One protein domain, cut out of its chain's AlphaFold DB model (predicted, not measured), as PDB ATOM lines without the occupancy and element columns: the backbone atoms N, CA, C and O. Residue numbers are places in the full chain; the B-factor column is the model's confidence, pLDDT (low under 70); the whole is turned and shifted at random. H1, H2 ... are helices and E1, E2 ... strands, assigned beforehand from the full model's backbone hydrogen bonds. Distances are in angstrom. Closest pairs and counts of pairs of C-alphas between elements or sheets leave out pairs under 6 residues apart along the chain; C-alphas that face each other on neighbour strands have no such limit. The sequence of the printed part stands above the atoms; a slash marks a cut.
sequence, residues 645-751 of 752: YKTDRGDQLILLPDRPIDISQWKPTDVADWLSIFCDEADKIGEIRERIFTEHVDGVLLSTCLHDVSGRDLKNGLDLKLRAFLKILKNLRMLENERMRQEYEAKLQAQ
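AT A GLANCE: This is residues 645 to 751 of the 752 residues of an uncharacterized protein of Caenorhabditis tropicalis (UniProt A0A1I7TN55). A compact head of four short helices, H1 to H4, bears a long arm, H5, whose residues 737 to 749 stick out. Residues 647 to 652 stick out as a loop. The 107 printed residues, mostly helix, hold E1, then H1 to H5; the whole is loose, radius of gyration of the C-alphas 16.7 A, spans 55 by 38 by 22 A.

HOW THE PARTS SIT: Start at E1, residues 652 to 654, which pairs with no named strand. H1, residues 668 to 678, and H2, residues 682 to 694, touch as a hairpin, closest C-alphas Ala 672 and Arg 689, 5.4 A. H3, residues 699 to 707, and H4, residues 712 to 717, touch only at the corner, closest C-alphas Cys 705 and Lys 715, 6.7 A. H5, residues 720 to 749, only just touches H1, only at their ends, with 3 pairs of C-alphas within 8 A. O i to N i+4 pairs are within hydrogen-bond range throughout H3, H4 and H5, 5 of 7 in H1, 7 of 9 in H2.

IN THESE COORDINATES: Find C-alpha 720 at (201.815, 139.227, 143.563); H5 runs 43.5 A to C-alpha 749 at (224.055, 171.188, 163.053).

THE WHOLE: The printed part has no cut; E1 to H1 is a long link. Residues 645 to 657, 709 to 714 and 717 to 719 are under pLDDT 70.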
ATOM      1  N   TYR A 645     194.339 146.462 164.042       40.00
ATOM      2  CA  TYR A 645     193.790 147.751 164.462       40.00
ATOM      3  C   TYR A 645     192.959 148.361 163.333       40.00
ATOM      4  O   TYR A 645     193.503 148.837 162.336       40.00
ATOM      5  N   LYS A 646     191.634 148.411 163.506       36.94
ATOM      6  CA  LYS A 646     190.793 149.313 162.712       36.94
ATOM      7  C   LYS A 646     191.127 150.755 163.092       36.94
ATOM      8  O   LYS A 646     191.026 151.128 164.257       36.94
ATOM      9  N   THR A 647     191.513 151.557 162.109       43.31
ATOM     10  CA  THR A 647     191.605 153.016 162.268       43.31
ATOM     11  C   THR A 647     190.217 153.632 162.465       43.31
ATOM     12  O   THR A 647     189.204 153.012 162.137       43.31
ATOM     13  N   ASP A 648     190.165 154.909 162.854       49.44
ATOM     14  CA  ASP A 648     188.943 155.737 162.899       49.44
ATOM     15  C   ASP A 648     188.160 155.795 161.563       49.44
ATOM     16  O   ASP A 648     187.063 156.351 161.503       49.44
ATOM     17  N   ARG A 649     188.732 155.273 160.467       44.59
ATOM     18  CA  ARG A 649     188.135 155.205 159.123       44.59
ATOM     19  C   ARG A 649     187.625 153.815 158.741       44.59
ATOM     20  O   ARG A 649     187.033 153.676 157.678       44.59
ATOM     21  N   GLY A 650     187.867 152.804 159.573       54.31
ATOM     22  CA  GLY A 650     187.581 151.396 159.288       54.31
ATOM     23  C   GLY A 650     188.752 150.624 158.667       54.31
ATOM     24  O   GLY A 650     188.771 149.400 158.791       54.31
ATOM     25  N   ASP A 651     189.744 151.313 158.080       54.91
ATOM     26  CA  ASP A 651     190.930 150.689 157.471       54.91
ATOM     27  C   ASP A 651     191.635 149.771 158.487       54.91
ATOM     28  O   ASP A 651     191.998 150.231 159.575       54.91
ATOM     29  N   GLN A 652     191.845 148.496 158.142       43.62
ATOM     30  CA  GLN A 652     192.565 147.537 158.987       43.62
ATOM     31  C   GLN A 652     194.079 147.709 158.822       43.62
ATOM     32  O   GLN A 652     194.640 147.433 157.760       43.62
ATOM     33  N   LEU A 653     194.759 148.137 159.885       46.97
ATOM     34  CA  LEU A 653     196.214 148.117 159.967       46.97
ATOM     35  C   LEU A 653     196.683 146.727 160.398       46.97
ATOM     36  O   LEU A 653     196.375 146.272 161.498       46.97
ATOM     37  N   ILE A 654     197.478 146.087 159.539       60.31
ATOM     38  CA  ILE A 654     198.291 144.927 159.908       60.31
ATOM     39  C   ILE A 654     199.339 145.419 160.910       60.31
ATOM     40  O   ILE A 654     200.224 146.197 160.537       60.31
ATOM     41  N   LEU A 655     199.265 144.966 162.164       51.34
ATOM     42  CA  LEU A 655     200.412 145.062 163.061       51.34
ATOM     43  C   LEU A 655     201.566 144.267 162.452       51.34
ATOM     44  O   LEU A 655     201.470 143.054 162.264       51.34
ATOM     45  N   LEU A 656     202.672 144.952 162.165       58.94
ATOM     46  CA  LEU A 656     203.931 144.259 161.944       58.94
ATOM     47  C   LEU A 656     204.332 143.662 163.310       58.94
ATOM     48  O   LEU A 656     204.398 144.429 164.272       58.94
ATOM     49  N   PRO A 657     204.563 142.340 163.446       59.62
ATOM     50  CA  PRO A 657     205.098 141.780 164.687       59.62
ATOM     51  C   PRO A 657     206.471 142.393 165.003       59.62
ATOM     52  O   PRO A 657     207.122 142.904 164.091       59.62
ATOM     53  N   ASP A 658     206.932 142.291 166.259       70.75
ATOM     54  CA  ASP A 658     208.246 142.778 166.726       70.75
ATOM     55  C   ASP A 658     209.411 142.061 166.009       70.75
ATOM     56  O   ASP A 658     210.047 141.127 166.502       70.75
ATOM     57  N   ARG A 659     209.658 142.500 164.777       73.00
ATOM     58  CA  ARG A 659     210.609 141.992 163.791       73.00
ATOM     59  C   ARG A 659     211.218 143.212 163.089       73.00
ATOM     60  O   ARG A 659     210.518 144.203 162.873       73.00
ATOM     61  N   PRO A 660     212.498 143.178 162.690       78.81
ATOM     62  CA  PRO A 660     213.112 144.312 162.011       78.81
ATOM     63  C   PRO A 660     212.419 144.605 160.669       78.81
ATOM     64  O   PRO A 660     212.165 143.697 159.880       78.81
ATOM     65  N   ILE A 661     212.180 145.886 160.361       84.06
ATOM     66  CA  ILE A 661     211.729 146.346 159.026       84.06
ATOM     67  C   ILE A 661     212.800 146.030 157.959       84.06
ATOM     68  O   ILE A 661     212.523 145.908 156.762       84.06
ATOM     69  N   ASP A 662     214.045 145.842 158.400       86.19
ATOM     70  CA  ASP A 662     215.130 145.301 157.599       86.19
ATOM     71  C   ASP A 662     214.915 143.822 157.230       86.19
ATOM     72  O   ASP A 662     215.289 142.918 157.976       86.19
ATOM     73  N   ILE A 663     214.418 143.594 156.010       88.38
ATOM     74  CA  ILE A 663     214.317 142.266 155.388       88.38
ATOM     75  C   ILE A 663     215.655 141.504 155.445       88.38
ATOM     76  O   ILE A 663     215.651 140.314 155.708       88.38
ATOM     77  N   SER A 664     216.817 142.153 155.281       90.12
ATOM     78  CA  SER A 664     218.126 141.469 155.350       90.12
ATOM     79  C   SER A 664     218.549 141.017 156.760       90.12
ATOM     80  O   SER A 664     219.587 140.381 156.898       90.12
ATOM     81  N   GLN A 665     217.743 141.293 157.792       92.69
ATOM     82  CA  GLN A 665     217.896 140.729 159.142       92.69
ATOM     83  C   GLN A 665     216.902 139.590 159.435       92.69
ATOM     84  O   GLN A 665     216.951 139.012 160.521       92.69
ATOM     85  N   TRP A 666     215.994 139.264 158.507       93.31
ATOM     86  CA  TRP A 666     214.996 138.211 158.707       93.31
ATOM     87  C   TRP A 666     215.637 136.826 158.663       93.31
ATOM     88  O   TRP A 666     216.249 136.433 157.668       93.31
ATOM     89  N   LYS A 667     215.425 136.052 159.722       94.06
ATOM     90  CA  LYS A 667     215.725 134.618 159.774       94.06
ATOM     91  C   LYS A 667     214.680 133.845 158.956       94.06
ATOM     92  O   LYS A 667     213.575 134.359 158.770       94.06
ATOM     93  N   PRO A 668     214.930 132.581 158.561       92.94
ATOM     94  CA  PRO A 668     213.917 131.746 157.907       92.94
ATOM     95  C   PRO A 668     212.607 131.615 158.706       92.94
ATOM     96  O   PRO A 668     211.532 131.524 158.121       92.94
ATOM     97  N   THR A 669     212.664 131.699 160.043       92.31
ATOM     98  CA  THR A 669     211.466 131.799 160.900       92.31
ATOM     99  C   THR A 669     210.649 133.053 160.620       92.31
ATOM    100  O   THR A 669     209.432 132.978 160.514       92.31
ATOM    101  N   ASP A 670     211.311 134.201 160.483       91.44
ATOM    102  CA  ASP A 670     210.655 135.487 160.268       91.44
ATOM    103  C   ASP A 670     210.084 135.541 158.842       91.44
ATOM    104  O   ASP A 670     208.955 135.978 158.651       91.44
ATOM    105  N   VAL A 671     210.824 135.017 157.855       89.81
ATOM    106  CA  VAL A 671     210.364 134.837 156.465       89.81
ATOM    107  C   VAL A 671     209.108 133.960 156.404       89.81
ATOM    108  O   VAL A 671     208.139 134.335 155.747       89.81
ATOM    109  N   ALA A 672     209.100 132.824 157.108       87.75
ATOM    110  CA  ALA A 672     207.955 131.917 157.169       87.75
ATOM    111  C   ALA A 672     206.735 132.527 157.877       87.75
ATOM    112  O   ALA A 672     205.615 132.385 157.386       87.75
ATOM    113  N   ASP A 673     206.940 133.208 159.007       86.88
ATOM    114  CA  ASP A 673     205.867 133.887 159.742       86.88
ATOM    115  C   ASP A 673     205.283 135.055 158.924       86.88
ATOM    116  O   ASP A 673     204.075 135.267 158.920       86.88
ATOM    117  N   TRP A 674     206.109 135.789 158.172       85.31
ATOM    118  CA  TRP A 674     205.620 136.797 157.229       85.31
ATOM    119  C   TRP A 674     204.834 136.179 156.076       85.31
ATOM    120  O   TRP A 674     203.800 136.714 155.680       85.31
ATOM    121  N   LEU A 675     205.292 135.053 155.528       83.44
ATOM    122  CA  LEU A 675     204.625 134.395 154.406       83.44
ATOM    123  C   LEU A 675     203.270 133.783 154.779       83.44
ATOM    124  O   LEU A 675     202.365 133.816 153.944       83.44
ATOM    125  N   SER A 676     203.077 133.339 156.024       84.56
ATOM    126  CA  SER A 676     201.764 132.881 156.502       84.56
ATOM    127  C   SER A 676     200.713 133.998 156.615       84.56
ATOM    128  O   SER A 676     199.527 133.692 156.673       84.56
ATOM    129  N   ILE A 677     201.114 135.278 156.590       83.94
ATOM    130  CA  ILE A 677     200.198 136.435 156.564       83.94
ATOM    131  C   ILE A 677     199.719 136.756 155.132       83.94
ATOM    132  O   ILE A 677     198.651 137.340 154.963       83.94
ATOM    133  N   PHE A 678     200.479 136.383 154.091       78.12
ATOM    134  CA  PHE A 678     200.168 136.732 152.688       78.12
ATOM    135  C   PHE A 678     199.652 135.579 151.825       78.12
ATOM    136  O   PHE A 678     199.227 135.824 150.696       78.12
ATOM    137  N   CYS A 679     199.693 134.345 152.323       79.88
ATOM    138  CA  CYS A 679     199.109 133.192 151.646       79.88
ATOM    139  C   CYS A 679     197.680 132.980 152.163       79.88
ATOM    140  O   CYS A 679     197.503 132.460 153.261       79.88
ATOM    141  N   ASP A 680     196.667 133.360 151.378       77.25
ATOM    142  CA  ASP A 680     195.258 133.172 151.772       77.25
ATOM    143  C   ASP A 680     194.870 131.677 151.849       77.25
ATOM    144  O   ASP A 680     193.954 131.291 152.572       77.25
ATOM    145  N   GLU A 681     195.574 130.825 151.097       81.81
ATOM    146  CA  GLU A 681     195.364 129.377 151.042       81.81
ATOM    147  C   GLU A 681     196.150 128.662 152.151       81.81
ATOM    148  O   GLU A 681     197.359 128.441 152.031       81.81
ATOM    149  N   ALA A 682     195.451 128.265 153.219       78.75
ATOM    150  CA  ALA A 682     196.043 127.619 154.395       78.75
ATOM    151  C   ALA A 682     196.877 126.366 154.060       78.75
ATOM    152  O   ALA A 682     197.955 126.181 154.623       78.75
ATOM    153  N   ASP A 683     196.430 125.553 153.100       83.12
ATOM    154  CA  ASP A 683     197.124 124.326 152.684       83.12
ATOM    155  C   ASP A 683     198.511 124.625 152.087       83.12
ATOM    156  O   ASP A 683     199.489 123.922 152.354       83.12
ATOM    157  N   LYS A 684     198.634 125.736 151.345       79.75
ATOM    158  CA  LYS A 684     199.906 126.191 150.762       79.75
ATOM    159  C   LYS A 684     200.853 126.787 151.801       79.75
ATOM    160  O   LYS A 684     202.061 126.741 151.584       79.75
ATOM    161  N   ILE A 685     200.355 127.296 152.936       81.31
ATOM    162  CA  ILE A 685     201.219 127.772 154.035       81.31
ATOM    163  C   ILE A 685     202.125 126.637 154.525       81.31
ATOM    164  O   ILE A 685     203.298 126.887 154.795       81.31
ATOM    165  N   GLY A 686     201.611 125.403 154.608       82.94
ATOM    166  CA  GLY A 686     202.388 124.228 155.010       82.94
ATOM    167  C   GLY A 686     203.585 123.986 154.089       82.94
ATOM    168  O   GLY A 686     204.730 124.068 154.537       82.94
ATOM    169  N   GLU A 687     203.323 123.776 152.798       85.31
ATOM    170  CA  GLU A 687     204.360 123.492 151.795       85.31
ATOM    171  C   GLU A 687     205.362 124.653 151.648       85.31
ATOM    172  O   GLU A 687     206.574 124.440 151.609       85.31
ATOM    173  N   ILE A 688     204.878 125.901 151.616       80.50
ATOM    174  CA  ILE A 688     205.736 127.091 151.516       80.50
ATOM    175  C   ILE A 688     206.641 127.204 152.750       80.50
ATOM    176  O   ILE A 688     207.836 127.462 152.608       80.50
ATOM    177  N   ARG A 689     206.112 126.962 153.956       83.81
ATOM    178  CA  ARG A 689     206.890 126.980 155.204       83.81
ATOM    179  C   ARG A 689     207.936 125.869 155.244       83.81
ATOM    180  O   ARG A 689     209.069 126.130 155.646       83.81
ATOM    181  N   GLU A 690     207.590 124.664 154.804       86.56
ATOM    182  CA  GLU A 690     208.525 123.539 154.725       86.56
ATOM    183  C   GLU A 690     209.652 123.795 153.713       86.56
ATOM    184  O   GLU A 690     210.823 123.592 154.044       86.56
ATOM    185  N   ARG A 691     209.339 124.341 152.527       82.69
ATOM    186  CA  ARG A 691     210.347 124.785 151.548       82.69
ATOM    187  C   ARG A 691     211.263 125.870 152.116       82.69
ATOM    188  O   ARG A 691     212.473 125.734 152.005       82.69
ATOM    189  N   ILE A 692     210.729 126.897 152.788       85.81
ATOM    190  CA  ILE A 692     211.536 127.964 153.421       85.81
ATOM    191  C   ILE A 692     212.541 127.390 154.423       85.81
ATOM    192  O   ILE A 692     213.702 127.803 154.433       85.81
ATOM    193  N   PHE A 693     212.120 126.436 155.258       88.62
ATOM    194  CA  PHE A 693     213.022 125.806 156.218       88.62
ATOM    195  C   PHE A 693     214.009 124.837 155.559       88.62
ATOM    196  O   PHE A 693     215.163 124.817 155.977       88.62
ATOM    197  N   THR A 694     213.609 124.097 154.524       90.75
ATOM    198  CA  THR A 694     214.459 123.116 153.820       90.75
ATOM    199  C   THR A 694     215.496 123.776 152.902       90.75
ATOM    200  O   THR A 694     216.654 123.374 152.891       90.75
ATOM    201  N   GLU A 695     215.115 124.830 152.178       89.06
ATOM    202  CA  GLU A 695     216.000 125.642 151.325       89.06
ATOM    203  C   GLU A 695     216.761 126.725 152.127       89.06
ATOM    204  O   GLU A 695     217.551 127.479 151.558       89.06
ATOM    205  N   HIS A 696     216.527 126.814 153.445       90.75
ATOM    206  CA  HIS A 696     217.081 127.827 154.358       90.75
ATOM    207  C   HIS A 696     216.900 129.276 153.852       90.75
ATOM    208  O   HIS A 696     217.819 130.095 153.922       90.75
ATOM    209  N   VAL A 697     215.702 129.611 153.356       90.62
ATOM    210  CA  VAL A 697     215.390 130.932 152.785       90.62
ATOM    211  C   VAL A 697     215.335 131.993 153.885       90.62
ATOM    212  O   VAL A 697     214.289 132.252 154.481       90.62
ATOM    213  N   ASP A 698     216.477 132.620 154.155       93.31
ATOM    214  CA  ASP A 698     216.556 133.836 154.958       93.31
ATOM    215  C   ASP A 698     216.137 135.079 154.147       93.31
ATOM    216  O   ASP A 698     215.838 135.026 152.948       93.31
ATOM    217  N   GLY A 699     216.086 136.232 154.808       91.44
ATOM    218  CA  GLY A 699     215.698 137.483 154.171       91.44
ATOM    219  C   GLY A 699     216.718 138.056 153.179       91.44
ATOM    220  O   GLY A 699     216.340 138.831 152.293       91.44
ATOM    221  N   VAL A 700     217.994 137.665 153.262       92.06
ATOM    222  CA  VAL A 700     219.020 138.026 152.271       92.06
ATOM    223  C   VAL A 700     218.778 137.240 150.984       92.06
ATOM    224  O   VAL A 700     218.752 137.832 149.899       92.06
ATOM    225  N   LEU A 701     218.509 135.937 151.098       89.06
ATOM    226  CA  LEU A 701     218.140 135.071 149.983       89.06
ATOM    227  C   LEU A 701     216.813 135.527 149.359       89.06
ATOM    228  O   LEU A 701     216.761 135.764 148.155       89.06
ATOM    229  N   LEU A 702     215.780 135.782 150.170       87.00
ATOM    230  CA  LEU A 702     214.482 136.303 149.719       87.00
ATOM    231  C   LEU A 702     214.626 137.631 148.956       87.00
ATOM    232  O   LEU A 702     214.088 137.786 147.856       87.00
ATOM    233  N   SER A 703     215.386 138.584 149.506       86.31
ATOM    234  CA  SER A 703     215.709 139.854 148.842       86.31
ATOM    235  C   SER A 703     216.425 139.620 147.506       86.31
ATOM    236  O   SER A 703     216.089 140.255 146.506       86.31
ATOM    237  N   THR A 704     217.360 138.670 147.458       85.69
ATOM    238  CA  THR A 704     218.087 138.309 146.235       85.69
ATOM    239  C   THR A 704     217.142 137.704 145.191       85.69
ATOM    240  O   THR A 704     217.062 138.230 144.085       85.69
ATOM    241  N   CYS A 705     216.315 136.710 145.536       79.12
ATOM    242  CA  CYS A 705     215.333 136.097 144.628       79.12
ATOM    243  C   CYS A 705     214.286 137.096 144.082       79.12
ATOM    244  O   CYS A 705     213.818 136.970 142.941       79.12
ATOM    245  N   LEU A 706     213.935 138.137 144.849       73.69
ATOM    246  CA  LEU A 706     213.103 139.240 144.353       73.69
ATOM    247  C   LEU A 706     213.797 140.082 143.276       73.69
ATOM    248  O   LEU A 706     213.131 140.483 142.316       73.69
ATOM    249  N   HIS A 707     215.094 140.362 143.415       75.94
ATOM    250  CA  HIS A 707     215.845 141.161 142.439       75.94
ATOM    251  C   HIS A 707     216.256 140.348 141.214       75.94
ATOM    252  O   HIS A 707     216.138 140.837 140.093       75.94
ATOM    253  N   ASP A 708     216.659 139.098 141.412       75.94
ATOM    254  CA  ASP A 708     217.301 138.299 140.376       75.94
ATOM    255  C   ASP A 708     216.325 137.641 139.381       75.94
ATOM    256  O   ASP A 708     215.127 137.481 139.638       75.94
ATOM    257  N   VAL A 709     216.834 137.240 138.214       59.25
ATOM    258  CA  VAL A 709     216.046 136.560 137.155       59.25
ATOM    259  C   VAL A 709     216.152 135.026 137.254       59.25
ATOM    260  O   VAL A 709     215.356 134.295 136.652       59.25
ATOM    261  N   SER A 710     217.125 134.551 138.038       56.19
ATOM    262  CA  SER A 710     217.455 133.150 138.320       56.19
ATOM    263  C   SER A 710     216.472 132.473 139.278       56.19
ATOM    264  O   SER A 710     216.034 131.364 138.995       56.19
ATOM    265  N   GLY A 711     216.060 133.148 140.360       61.31
ATOM    266  CA  GLY A 711     215.129 132.639 141.384       61.31
ATOM    267  C   GLY A 711     213.671 132.509 140.921       61.31
ATOM    268  O   GLY A 711     212.755 132.847 141.666       61.31
ATOM    269  N   ARG A 712     213.447 132.108 139.666       67.56
ATOM    270  CA  ARG A 712     212.173 132.215 138.949       67.56
ATOM    271  C   ARG A 712     211.071 131.352 139.551       67.56
ATOM    272  O   ARG A 712     209.935 131.803 139.579       67.56
ATOM    273  N   ASP A 713     211.400 130.172 140.061       68.38
ATOM    274  CA  ASP A 713     210.402 129.217 140.550       68.38
ATOM    275  C   ASP A 713     209.884 129.601 141.938       68.38
ATOM    276  O   ASP A 713     208.672 129.728 142.115       68.38
ATOM    277  N   LEU A 714     210.779 129.966 142.867       66.88
ATOM    278  CA  LEU A 714     210.390 130.615 144.125       66.88
ATOM    279  C   LEU A 714     209.576 131.885 143.828       66.88
ATOM    280  O   LEU A 714     208.475 132.059 144.331       66.88
ATOM    281  N   LYS A 715     210.053 132.740 142.918       70.44
ATOM    282  CA  LYS A 715     209.354 133.965 142.496       70.44
ATOM    283  C   LYS A 715     207.980 133.689 141.877       70.44
ATOM    284  O   LYS A 715     207.112 134.541 142.020       70.44
ATOM    285  N   ASN A 716     207.763 132.546 141.226       72.88
ATOM    286  CA  ASN A 716     206.464 132.126 140.692       72.88
ATOM    287  C   ASN A 716     205.519 131.614 141.789       72.88
ATOM    288  O   ASN A 716     204.331 131.912 141.713       72.88
ATOM    289  N   GLY A 717     206.030 130.908 142.805       65.31
ATOM    290  CA  GLY A 717     205.253 130.507 143.987       65.31
ATOM    291  C   GLY A 717     204.914 131.672 144.926       65.31
ATOM    292  O   GLY A 717     203.855 131.682 145.546       65.31
ATOM    293  N   LEU A 718     205.777 132.692 145.000       67.56
ATOM    294  CA  LEU A 718     205.543 133.911 145.778       67.56
ATOM    295  C   LEU A 718     204.568 134.852 145.044       67.56
ATOM    296  O   LEU A 718     204.930 135.517 144.059       67.56
ATOM    297  N   ASP A 719     203.340 134.924 145.565       69.69
ATOM    298  CA  ASP A 719     202.229 135.692 144.995       69.69
ATOM    299  C   ASP A 719     202.533 137.195 144.799       69.69
ATOM    300  O   ASP A 719     203.384 137.813 145.453       69.69
ATOM    301  N   LEU A 720     201.789 137.806 143.876       71.69
ATOM    302  CA  LEU A 720     201.815 139.227 143.563       71.69
ATOM    303  C   LEU A 720     201.623 140.117 144.808       71.69
ATOM    304  O   LEU A 720     202.301 141.148 144.898       71.69
ATOM    305  N   LYS A 721     200.778 139.716 145.777       72.12
ATOM    306  CA  LYS A 721     200.600 140.390 147.077       72.12
ATOM    307  C   LYS A 721     201.929 140.534 147.815       72.12
ATOM    308  O   LYS A 721     202.315 141.647 148.171       72.12
ATOM    309  N   LEU A 722     202.676 139.440 147.976       76.56
ATOM    310  CA  LEU A 722     203.965 139.456 148.669       76.56
ATOM    311  C   LEU A 722     204.989 140.331 147.933       76.56
ATOM    312  O   LEU A 722     205.691 141.125 148.559       76.56
ATOM    313  N   ARG A 723     205.072 140.234 146.600       77.19
ATOM    314  CA  ARG A 723     206.009 141.067 145.820       77.19
ATOM    315  C   ARG A 723     205.698 142.562 145.964       77.19
ATOM    316  O   ARG A 723     206.620 143.380 145.961       77.19
ATOM    317  N   ALA A 724     204.423 142.926 146.111       77.62
ATOM    318  CA  ALA A 724     204.014 144.286 146.447       77.62
ATOM    319  C   ALA A 724     204.391 144.653 147.895       77.62
ATOM    320  O   ALA A 724     204.986 145.709 148.111       77.62
ATOM    321  N   PHE A 725     204.132 143.774 148.867       80.38
ATOM    322  CA  PHE A 725     204.453 143.992 150.280       80.38
ATOM    323  C   PHE A 725     205.956 144.163 150.549       80.38
ATOM    324  O   PHE A 725     206.365 145.156 151.145       80.38
ATOM    325  N   LEU A 726     206.811 143.272 150.039       82.94
ATOM    326  CA  LEU A 726     208.266 143.366 150.225       82.94
ATOM    327  C   LEU A 726     208.849 144.625 149.550       82.94
ATOM    328  O   LEU A 726     209.828 145.204 150.026       82.94
ATOM    329  N   LYS A 727     208.199 145.129 148.490       84.06
ATOM    330  CA  LYS A 727     208.505 146.439 147.895       84.06
ATOM    331  C   LYS A 727     208.038 147.611 148.771       84.06
ATOM    332  O   LYS A 727     208.738 148.620 148.831       84.06
ATOM    333  N   ILE A 728     206.901 147.490 149.461       81.38
ATOM    334  CA  ILE A 728     206.434 148.472 150.454       81.38
ATOM    335  C   ILE A 728     207.405 148.523 151.639       81.38
ATOM    336  O   ILE A 728     207.887 149.608 151.953       81.38
ATOM    337  N   LEU A 729     207.789 147.382 152.221       81.94
ATOM    338  CA  LEU A 729     208.790 147.321 153.295       81.94
ATOM    339  C   LEU A 729     210.134 147.928 152.880       81.94
ATOM    340  O   LEU A 729     210.684 148.751 153.611       81.94
ATOM    341  N   LYS A 730     210.642 147.611 151.678       83.44
ATOM    342  CA  LYS A 730     211.880 148.227 151.174       83.44
ATOM    343  C   LYS A 730     211.766 149.755 151.065       83.44
ATOM    344  O   LYS A 730     212.730 150.454 151.365       83.44
ATOM    345  N   ASN A 731     210.600 150.283 150.684       82.50
ATOM    346  CA  ASN A 731     210.350 151.727 150.662       82.50
ATOM    347  C   ASN A 731     210.247 152.327 152.075       82.50
ATOM    348  O   ASN A 731     210.815 153.392 152.310       82.50
ATOM    349  N   LEU A 732     209.575 151.653 153.014       79.75
ATOM    350  CA  LEU A 732     209.482 152.082 154.415       79.75
ATOM    351  C   LEU A 732     210.871 152.156 155.062       79.75
ATOM    352  O   LEU A 732     211.208 153.187 155.637       79.75
ATOM    353  N   ARG A 733     211.723 151.142 154.857       84.56
ATOM    354  CA  ARG A 733     213.120 151.155 155.319       84.56
ATOM    355  C   ARG A 733     213.927 152.319 154.730       84.56
ATOM    356  O   ARG A 733     214.731 152.925 155.428       84.56
ATOM    357  N   MET A 734     213.735 152.656 153.450       82.19
ATOM    358  CA  MET A 734     214.411 153.820 152.853       82.19
ATOM    359  C   MET A 734     213.963 155.139 153.501       82.19
ATOM    360  O   MET A 734     214.803 156.004 153.731       82.19
ATOM    361  N   LEU A 735     212.676 155.281 153.836       83.69
ATOM    362  CA  LEU A 735     212.150 156.453 154.546       83.69
ATOM    363  C   LEU A 735     212.640 156.524 156.003       83.69
ATOM    364  O   LEU A 735     212.933 157.609 156.494       83.69
ATOM    365  N   GLU A 736     212.767 155.383 156.678       86.00
ATOM    366  CA  GLU A 736     213.325 155.278 158.031       86.00
ATOM    367  C   GLU A 736     214.818 155.643 158.066       86.00
ATOM    368  O   GLU A 736     215.226 156.479 158.871       86.00
ATOM    369  N   ASN A 737     215.617 155.103 157.140       86.06
ATOM    370  CA  ASN A 737     217.030 155.458 156.982       86.06
ATOM    371  C   ASN A 737     217.214 156.960 156.698       86.06
ATOM    372  O   ASN A 737     218.059 157.604 157.316       86.06
ATOM    373  N   GLU A 738     216.415 157.526 155.787       92.50
ATOM    374  CA  GLU A 738     216.456 158.955 155.448       92.50
ATOM    375  C   GLU A 738     216.014 159.833 156.634       92.50
ATOM    376  O   GLU A 738     216.626 160.866 156.900       92.50
ATOM    377  N   ARG A 739     215.027 159.397 157.428       91.94
ATOM    378  CA  ARG A 739     214.663 160.072 158.682       91.94
ATOM    379  C   ARG A 739     215.804 160.028 159.703       91.94
ATOM    380  O   ARG A 739     216.132 161.064 160.274       91.94
ATOM    381  N   MET A 740     216.418 158.866 159.941       88.88
ATOM    382  CA  MET A 740     217.551 158.748 160.873       88.88
ATOM    383  C   MET A 740     218.737 159.611 160.432       88.88
ATOM    384  O   MET A 740     219.382 160.241 161.269       88.88
ATOM    385  N   ARG A 741     218.983 159.697 159.119       95.19
ATOM    386  CA  ARG A 741     219.962 160.611 158.531       95.19
ATOM    387  C   ARG A 741     219.628 162.072 158.843       95.19
ATOM    388  O   ARG A 741     220.493 162.778 159.348       95.19
ATOM    389  N   GLN A 742     218.395 162.518 158.604       95.44
ATOM    390  CA  GLN A 742     217.970 163.894 158.898       95.44
ATOM    391  C   GLN A 742     218.051 164.216 160.400       95.44
ATOM    392  O   GLN A 742     218.493 165.298 160.778       95.44
ATOM    393  N   GLU A 743     217.707 163.266 161.276       96.12
ATOM    394  CA  GLU A 743     217.891 163.416 162.724       96.12
ATOM    395  C   GLU A 743     219.372 163.462 163.142       96.12
ATOM    396  O   GLU A 743     219.691 164.092 164.150       96.12
ATOM    397  N   TYR A 744     220.280 162.816 162.404       96.62
ATOM    398  CA  TYR A 744     221.727 162.904 162.625       96.62
ATOM    399  C   TYR A 744     222.306 164.231 162.113       96.62
ATOM    400  O   TYR A 744     223.016 164.907 162.854       96.62
ATOM    401  N   GLU A 745     221.950 164.653 160.897       96.25
ATOM    402  CA  GLU A 745     222.359 165.944 160.326       96.25
ATOM    403  C   GLU A 745     221.871 167.117 161.195       96.25
ATOM    404  O   GLU A 745     222.643 168.032 161.474       96.25
ATOM    405  N   ALA A 746     220.647 167.051 161.734       96.69
ATOM    406  CA  ALA A 746     220.130 168.040 162.683       96.69
ATOM    407  C   ALA A 746     220.874 168.040 164.034       96.69
ATOM    408  O   ALA A 746     221.092 169.104 164.611       96.69
ATOM    409  N   LYS A 747     221.297 166.871 164.545       97.12
ATOM    410  CA  LYS A 747     222.130 166.780 165.763       97.12
ATOM    411  C   LYS A 747     223.528 167.357 165.532       97.12
ATOM    412  O   LYS A 747     224.049 168.016 166.423       97.12
ATOM    413  N   LEU A 748     224.102 167.151 164.348       97.62
ATOM    414  CA  LEU A 748     225.411 167.683 163.971       97.62
ATOM    415  C   LEU A 748     225.367 169.208 163.771       97.62
ATOM    416  O   LEU A 748     226.232 169.907 164.285       97.62
ATOM    417  N   GLN A 749     224.312 169.739 163.141       96.25
ATOM    418  CA  GLN A 749     224.055 171.188 163.053       96.25
ATOM    419  C   GLN A 749     223.756 171.848 164.410       96.25
ATOM    420  O   GLN A 749     223.898 173.057 164.532       96.25
ATOM    421  N   ALA A 750     223.337 171.083 165.423       95.94
ATOM    422  CA  ALA A 750     223.131 171.568 166.792       95.94
ATOM    423  C   ALA A 750     224.378 171.421 167.695       95.94
ATOM    424  O   ALA A 750     224.318 171.762 168.877       95.94
ATOM    425  N   GLN A 751     225.482 170.887 167.158       95.94
ATOM    426  CA  GLN A 751     226.801 170.816 167.803       95.94
ATOM    427  C   GLN A 751     227.811 171.815 167.207       95.94
ATOM    428  O   GLN A 751     228.936 171.896 167.702       95.94
TER     429      GLN A 751